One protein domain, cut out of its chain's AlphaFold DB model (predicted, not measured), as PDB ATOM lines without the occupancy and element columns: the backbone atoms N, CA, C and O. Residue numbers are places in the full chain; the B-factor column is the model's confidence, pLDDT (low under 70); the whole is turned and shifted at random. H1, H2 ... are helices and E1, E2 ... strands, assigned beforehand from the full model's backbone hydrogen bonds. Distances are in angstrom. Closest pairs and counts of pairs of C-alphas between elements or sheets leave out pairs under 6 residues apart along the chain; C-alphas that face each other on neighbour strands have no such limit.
ATOM      1  N   LYS A  23     202.035 141.310 195.237       88.12
ATOM      2  CA  LYS A  23     200.973 141.909 194.430       88.12
ATOM      3  C   LYS A  23     201.121 141.496 192.967       88.12
ATOM      4  O   LYS A  23     202.149 141.724 192.329       88.12
ATOM      5  N   VAL A  24     200.034 140.987 192.417       92.81
ATOM      6  CA  VAL A  24     199.880 140.660 191.004       92.81
ATOM      7  C   VAL A  24     198.933 141.649 190.369       92.81
ATOM      8  O   VAL A  24     197.844 141.868 190.895       92.81
ATOM      9  N   LYS A  25     199.313 142.205 189.223       94.06
ATOM     10  CA  LYS A  25     198.386 142.897 188.329       94.06
ATOM     11  C   LYS A  25     198.037 141.979 187.169       94.06
ATOM     12  O   LYS A  25     198.931 141.462 186.506       94.06
ATOM     13  N   VAL A  26     196.748 141.797 186.928       94.56
ATOM     14  CA  VAL A  26     196.226 140.922 185.881       94.56
ATOM     15  C   VAL A  26     195.414 141.758 184.916       94.56
ATOM     16  O   VAL A  26     194.442 142.385 185.327       94.56
ATOM     17  N   LEU A  27     195.794 141.765 183.644       94.44
ATOM     18  CA  LEU A  27     194.957 142.310 182.584       94.44
ATOM     19  C   LEU A  27     194.051 141.192 182.073       94.44
ATOM     20  O   LEU A  27     194.535 140.206 181.518       94.44
ATOM     21  N   TYR A  28     192.749 141.335 182.283       94.19
ATOM     22  CA  TYR A  28     191.752 140.319 181.974       94.19
ATOM     23  C   TYR A  28     190.802 140.795 180.874       94.19
ATOM     24  O   TYR A  28     190.280 141.908 180.938       94.19
ATOM     25  N   ASN A  29     190.571 139.945 179.875       93.62
ATOM     26  CA  ASN A  29     189.597 140.140 178.811       93.62
ATOM     27  C   ASN A  29     188.258 139.524 179.227       93.62
ATOM     28  O   ASN A  29     188.137 138.302 179.341       93.62
ATOM     29  N   ILE A  30     187.250 140.367 179.430       90.12
ATOM     30  CA  ILE A  30     185.939 139.940 179.923       90.12
ATOM     31  C   ILE A  30     185.184 139.076 178.897       90.12
ATOM     32  O   ILE A  30     184.788 137.968 179.271       90.12
ATOM     33  N   PRO A  31     184.984 139.502 177.628       90.62
ATOM     34  CA  PRO A  31     184.213 138.712 176.669       90.62
ATOM     35  C   PRO A  31     184.877 137.376 176.322       90.62
ATOM     36  O   PRO A  31     184.175 136.378 176.173       90.62
ATOM     37  N   LYS A  32     186.214 137.327 176.236       92.06
ATOM     38  CA  LYS A  32     186.947 136.080 175.953       92.06
ATOM     39  C   LYS A  32     187.189 135.211 177.189       92.06
ATOM     40  O   LYS A  32     187.521 134.044 177.049       92.06
ATOM     41  N   LYS A  33     186.994 135.760 178.390       91.00
ATOM     42  CA  LYS A  33     187.322 135.127 179.677       91.00
ATOM     43  C   LYS A  33     188.789 134.698 179.794       91.00
ATOM     44  O   LYS A  33     189.114 133.637 180.329       91.00
ATOM     45  N   GLU A  34     189.682 135.536 179.283       91.38
ATOM     46  CA  GLU A  34     191.102 135.224 179.119       91.38
ATOM     47  C   GLU A  34     191.985 136.209 179.879       91.38
ATOM     48  O   GLU A  34     191.721 137.410 179.926       91.38
ATOM     49  N   ILE A  35     193.080 135.704 180.443       92.44
ATOM     50  CA  ILE A  35     194.136 136.546 181.000       92.44
ATOM     51  C   ILE A  35     195.051 136.965 179.848       92.44
ATOM     52  O   ILE A  35     195.652 136.115 179.200       92.44
ATOM     53  N   ILE A  36     195.163 138.269 179.610       93.56
ATOM     54  CA  ILE A  36     196.049 138.837 178.588       93.56
ATOM     55  C   ILE A  36     197.474 138.951 179.137       93.56
ATOM     56  O   ILE A  36     198.448 138.685 178.437       93.56
ATOM     57  N   THR A  37     197.619 139.392 180.388       94.38
ATOM     58  CA  THR A  37     198.937 139.654 180.986       94.38
ATOM     59  C   THR A  37     198.892 139.496 182.498       94.38
ATOM     60  O   THR A  37     197.909 139.878 183.135       94.38
ATOM     61  N   ILE A  38     199.983 138.982 183.066       93.75
ATOM     62  CA  ILE A  38     200.222 138.882 184.506       93.75
ATOM     63  C   ILE A  38     201.527 139.620 184.815       93.75
ATOM     64  O   ILE A  38     202.549 139.376 184.180       93.75
ATOM     65  N   LEU A  39     201.491 140.538 185.779       93.50
ATOM     66  CA  LEU A  39     202.660 141.259 186.276       93.50
ATOM     67  C   LEU A  39     202.794 141.012 187.775       93.50
ATOM     68  O   LEU A  39     201.938 141.439 188.548       93.50
ATOM     69  N   VAL A  40     203.876 140.355 188.183       93.19
ATOM     70  CA  VAL A  40     204.152 140.019 189.585       93.19
ATOM     71  C   VAL A  40     205.269 140.905 190.127       93.19
ATOM     72  O   VAL A  40     206.321 141.035 189.502       93.19
ATOM     73  N   ASN A  41     205.060 141.519 191.292       90.12
ATOM     74  CA  ASN A  41     205.993 142.478 191.892       90.12
ATOM     75  C   ASN A  41     207.071 141.830 192.793       90.12
ATOM     76  O   ASN A  41     207.329 142.320 193.890       90.12
ATOM     77  N   THR A  42     207.699 140.741 192.360       88.44
ATOM     78  CA  THR A  42     208.763 140.089 193.138       88.44
ATOM     79  C   THR A  42     210.009 139.874 192.289       88.44
ATOM     80  O   THR A  42     209.921 139.670 191.077       88.44
ATOM     81  N   THR A  43     211.173 139.944 192.930       87.81
ATOM     82  CA  THR A  43     212.468 139.611 192.326       87.81
ATOM     83  C   THR A  43     212.802 138.127 192.467       87.81
ATOM     84  O   THR A  43     213.706 137.648 191.787       87.81
ATOM     85  N   ASP A  44     212.072 137.392 193.314       90.00
ATOM     86  CA  ASP A  44     212.251 135.957 193.512       90.00
ATOM     87  C   ASP A  44     211.570 135.173 192.367       90.00
ATOM     88  O   ASP A  44     210.337 135.175 192.260       90.00
ATOM     89  N   PRO A  45     212.340 134.483 191.502       88.94
ATOM     90  CA  PRO A  45     211.787 133.775 190.352       88.94
ATOM     91  C   PRO A  45     210.879 132.607 190.757       88.94
ATOM     92  O   PRO A  45     209.909 132.321 190.057       88.94
ATOM     93  N   TYR A  46     211.140 131.956 191.892       90.56
ATOM     94  CA  TYR A  46     210.323 130.843 192.369       90.56
ATOM     95  C   TYR A  46     208.957 131.332 192.852       90.56
ATOM     96  O   TYR A  46     207.916 130.797 192.455       90.56
ATOM     97  N   LYS A  47     208.947 132.392 193.668       89.62
ATOM     98  CA  LYS A  47     207.697 133.018 194.121       89.62
ATOM     99  C   LYS A  47     206.904 133.597 192.952       89.62
ATOM    100  O   LYS A  47     205.680 133.481 192.936       89.62
ATOM    101  N   LYS A  48     207.590 134.176 191.960       90.38
ATOM    102  CA  LYS A  48     206.969 134.669 190.728       90.38
ATOM    103  C   LYS A  48     206.198 133.561 190.012       90.38
ATOM    104  O   LYS A  48     204.993 133.714 189.827       90.38
ATOM    105  N   ILE A  49     206.859 132.443 189.701       92.62
ATOM    106  CA  ILE A  49     206.243 131.307 188.994       92.62
ATOM    107  C   ILE A  49     205.036 130.776 189.771       92.62
ATOM    108  O   ILE A  49     203.942 130.690 189.221       92.62
ATOM    109  N   LYS A  50     205.190 130.510 191.075       92.44
ATOM    110  CA  LYS A  50     204.079 130.016 191.906       92.44
ATOM    111  C   LYS A  50     202.873 130.955 191.923       92.44
ATOM    112  O   LYS A  50     201.726 130.509 191.966       92.44
ATOM    113  N   CYS A  51     203.120 132.261 191.937       91.69
ATOM    114  CA  CYS A  51     202.059 133.257 191.940       91.69
ATOM    115  C   CYS A  51     201.348 133.315 190.581       91.69
ATOM    116  O   CYS A  51     200.120 133.342 190.539       91.69
ATOM    117  N   GLU A  52     202.106 133.259 189.481       93.12
ATOM    118  CA  GLU A  52     201.571 133.182 188.117       93.12
ATOM    119  C   GLU A  52     200.703 131.929 187.932       93.12
ATOM    120  O   GLU A  52     199.560 132.042 187.485       93.12
ATOM    121  N   GLU A  53     201.175 130.759 188.370       93.94
ATOM    122  CA  GLU A  53     200.413 129.501 188.345       93.94
ATOM    123  C   GLU A  53     199.091 129.617 189.111       93.94
ATOM    124  O   GLU A  53     198.026 129.249 188.603       93.94
ATOM    125  N   LYS A  54     199.135 130.187 190.323       91.88
ATOM    126  CA  LYS A  54     197.936 130.405 191.140       91.88
ATOM    127  C   LYS A  54     196.948 131.333 190.436       91.88
ATOM    128  O   LYS A  54     195.761 131.017 190.388       91.88
ATOM    129  N   THR A  55     197.415 132.431 189.848       93.06
ATOM    130  CA  THR A  55     196.573 133.369 189.090       93.06
ATOM    131  C   THR A  55     195.987 132.736 187.818       93.06
ATOM    132  O   THR A  55     194.847 133.029 187.459       93.06
ATOM    133  N   MET A  56     196.714 131.827 187.161       92.81
ATOM    134  CA  MET A  56     196.239 131.085 185.984       92.81
ATOM    135  C   MET A  56     195.309 129.908 186.316       92.81
ATOM    136  O   MET A  56     194.718 129.306 185.405       92.81
ATOM    137  N   SER A  57     195.140 129.572 187.596       92.94
ATOM    138  CA  SER A  57     194.232 128.508 188.025       92.94
ATOM    139  C   SER A  57     192.810 128.720 187.497       92.94
ATOM    140  O   SER A  57     192.357 129.841 187.241       92.94
ATOM    141  N   LYS A  58     192.089 127.611 187.305       92.19
ATOM    142  CA  LYS A  58     190.685 127.647 186.879       92.19
ATOM    143  C   LYS A  58     189.832 128.456 187.864       92.19
ATOM    144  O   LYS A  58     189.079 129.324 187.438       92.19
ATOM    145  N   GLU A  59     190.028 128.227 189.160       90.31
ATOM    146  CA  GLU A  59     189.334 128.937 190.237       90.31
ATOM    147  C   GLU A  59     189.563 130.453 190.163       90.31
ATOM    148  O   GLU A  59     188.607 131.225 190.164       90.31
ATOM    149  N   SER A  60     190.816 130.901 190.012       89.69
ATOM    150  CA  SER A  60     191.107 132.337 189.905       89.69
ATOM    151  C   SER A  60     190.458 132.962 188.668       89.69
ATOM    152  O   SER A  60     189.923 134.067 188.755       89.69
ATOM    153  N   ARG A  61     190.429 132.260 187.527       90.06
ATOM    154  CA  ARG A  61     189.741 132.736 186.311       90.06
ATOM    155  C   ARG A  61     188.232 132.869 186.498       90.06
ATOM    156  O   ARG A  61     187.650 133.857 186.054       90.06
ATOM    157  N   GLU A  62     187.604 131.919 187.181       91.00
ATOM    158  CA  GLU A  62     186.177 131.985 187.509       91.00
ATOM    159  C   GLU A  62     185.871 133.149 188.460       91.00
ATOM    160  O   GLU A  62     184.935 133.911 188.208       91.00
ATOM    161  N   LEU A  63     186.697 133.351 189.491       90.12
ATOM    162  CA  LEU A  63     186.575 134.491 190.406       90.12
ATOM    163  C   LEU A  63     186.725 135.830 189.676       90.12
ATOM    164  O   LEU A  63     185.927 136.742 189.900       90.12
ATOM    165  N   MET A  64     187.698 135.941 188.764       92.31
ATOM    166  CA  MET A  64     187.872 137.134 187.932       92.31
ATOM    167  C   MET A  64     186.642 137.385 187.062       92.31
ATOM    168  O   MET A  64     186.106 138.488 187.087       92.31
ATOM    169  N   TYR A  65     186.127 136.366 186.370       91.06
ATOM    170  CA  TYR A  65     184.902 136.503 185.583       91.06
ATOM    171  C   TYR A  65     183.714 136.974 186.430       91.06
ATOM    172  O   TYR A  65     183.007 137.905 186.044       91.06
ATOM    173  N   MET A  66     183.504 136.372 187.603       90.69
ATOM    174  CA  MET A  66     182.395 136.739 188.486       90.69
ATOM    175  C   MET A  66     182.513 138.174 189.002       90.69
ATOM    176  O   MET A  66     181.503 138.877 189.066       90.69
ATOM    177  N   ALA A  67     183.730 138.630 189.312       89.56
ATOM    178  CA  ALA A  67     183.995 139.998 189.750       89.56
ATOM    179  C   ALA A  67     183.790 141.042 188.637       89.56
ATOM    180  O   ALA A  67     183.574 142.221 188.925       89.56
ATOM    181  N   THR A  68     183.861 140.632 187.367       90.75
ATOM    182  CA  THR A  68     183.860 141.554 186.224       90.75
ATOM    183  C   THR A  68     182.626 141.430 185.327       90.75
ATOM    184  O   THR A  68     182.454 142.255 184.438       90.75
ATOM    185  N   LYS A  69     181.739 140.451 185.549       87.00
ATOM    186  CA  LYS A  69     180.606 140.132 184.653       87.00
ATOM    187  C   LYS A  69     179.633 141.283 184.364       87.00
ATOM    188  O   LYS A  69     179.008 141.284 183.315       87.00
ATOM    189  N   ASN A  70     179.499 142.237 185.287       89.88
ATOM    190  CA  ASN A  70     178.581 143.379 185.165       89.88
ATOM    191  C   ASN A  70     179.291 144.662 184.713       89.88
ATOM    192  O   ASN A  70     178.699 145.740 184.751       89.88
ATOM    193  N   LYS A  71     180.578 144.577 184.366       88.50
ATOM    194  CA  LYS A  71     181.350 145.734 183.927       88.50
ATOM    195  C   LYS A  71     181.165 145.954 182.433       88.50
ATOM    196  O   LYS A  71     181.044 145.004 181.666       88.50
ATOM    197  N   THR A  72     181.135 147.221 182.042       86.88
ATOM    198  CA  THR A  72     180.973 147.649 180.648       86.88
ATOM    199  C   THR A  72     182.290 147.635 179.874       86.88
ATOM    200  O   THR A  72     182.277 147.643 178.646       86.88
ATOM    201  N   GLU A  73     183.430 147.609 180.568       89.00
ATOM    202  CA  GLU A  73     184.749 147.575 179.941       89.00
ATOM    203  C   GLU A  73     185.008 146.222 179.263       89.00
ATOM    204  O   GLU A  73     184.592 145.175 179.744       89.00
ATOM    205  N   THR A  74     185.737 146.206 178.150       89.38
ATOM    206  CA  THR A  74     186.128 144.950 177.481       89.38
ATOM    207  C   THR A  74     187.322 144.285 178.163       89.38
ATOM    208  O   THR A  74     187.436 143.058 178.201       89.38
ATOM    209  N   THR A  75     188.209 145.098 178.730       90.56
ATOM    210  CA  THR A  75     189.394 144.665 179.466       90.56
ATOM    211  C   THR A  75     189.482 145.386 180.792       90.56
ATOM    212  O   THR A  75     189.235 146.589 180.857       90.56
ATOM    213  N   ILE A  76     189.914 144.679 181.829       92.38
ATOM    214  CA  ILE A  76     190.095 145.253 183.158       92.38
ATOM    215  C   ILE A  76     191.416 144.817 183.774       92.38
ATOM    216  O   ILE A  76     191.841 143.671 183.637       92.38
ATOM    217  N   MET A  77     192.052 145.746 184.482       93.56
ATOM    218  CA  MET A  77     193.210 145.456 185.310       93.56
ATOM    219  C   MET A  77     192.761 145.145 186.740       93.56
ATOM    220  O   MET A  77     192.190 145.994 187.426       93.56
ATOM    221  N   LEU A  78     193.033 143.928 187.195       90.81
ATOM    222  CA  LEU A  78     192.754 143.455 188.545       90.81
ATOM    223  C   LEU A  78     194.049 143.399 189.347       90.81
ATOM    224  O   LEU A  78     195.115 143.148 188.791       90.81
ATOM    225  N   THR A  79     193.964 143.636 190.655       89.31
ATOM    226  CA  THR A  79     195.096 143.443 191.568       89.31
ATOM    227  C   THR A  79     194.765 142.340 192.559       89.31
ATOM    228  O   THR A  79     193.763 142.427 193.264       89.31
ATOM    229  N   GLN A  80     195.617 141.324 192.628       86.94
ATOM    230  CA  GLN A  80     195.516 140.210 193.569       86.94
ATOM    231  C   GLN A  80     196.753 140.189 194.468       86.94
ATOM    232  O   GLN A  80     197.828 140.619 194.062       86.94
ATOM    233  N   ILE A  81     196.609 139.692 195.696       87.06
ATOM    234  CA  ILE A  81     197.739 139.430 196.590       87.06
ATOM    235  C   ILE A  81     197.927 137.914 196.692       87.06
ATOM    236  O   ILE A  81     196.998 137.197 197.068       87.06
ATOM    237  N   CYS A  82     199.119 137.429 196.356       85.00
ATOM    238  CA  CYS A  82     199.559 136.070 196.637       85.00
ATOM    239  C   CYS A  82     200.256 136.033 198.001       85.00
ATOM    240  O   CYS A  82     201.204 136.778 198.238       85.00
ATOM    241  N   ASN A  83     199.817 135.110 198.854       79.31
ATOM    242  CA  ASN A  83     200.589 134.636 200.000       79.31
ATOM    243  C   ASN A  83     201.158 133.266 199.603       79.31
ATOM    244  O   ASN A  83     200.367 132.358 199.319       79.31
TER     245      ASN A  83
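What this domain is: This is residues 23 to 83 of the 84 residues of an uncharacterized protein of Acinetobacter bereziniae (UniProt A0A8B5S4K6). A strongly twisted antiparallel sheet, ordered E2, E1, E3, is covered on one face by helices H1 and H2, its other face bare: two layers. Along the 61 printed residues come E1, E2, H1, H2, E3, mixed in class. The whole is compact, radius of gyration of the C-alphas 11.5 A, spanning 36 by 18 by 16 A.

Where its parts are: E1 is residues 23 to 29, E2 34 to 40, H1 45 to 56, H2 58 to 68, E3 75 to 82, 21.7 A long. C-alpha 23 is at (200.973, 141.909, 194.430), C-alpha 82 at (199.559, 136.070, 196.637).

How they stand to each other: E1 is antiparallel to E3, N 26 and O 78 within hydrogen-bond range, 2.8 A, and forms a hairpin with E2, N 27 to O 37 2.9 A. H1, slantwise to the strands, and H2, across them, are close but not clearly touching, closest C-alphas 54 and 60, 7.2 A. E2, H1, H2, E3 form a split strand-helix-strand unit, E1 between its strands, crossover left-handed. Both helices have every O i to N i+4 pair within range.

The domain as a whole: C-alphas 46 and 72 are farthest apart, 35.8 A. The printed part has no cut or long link; no printed residue is under 70 in pLDDT.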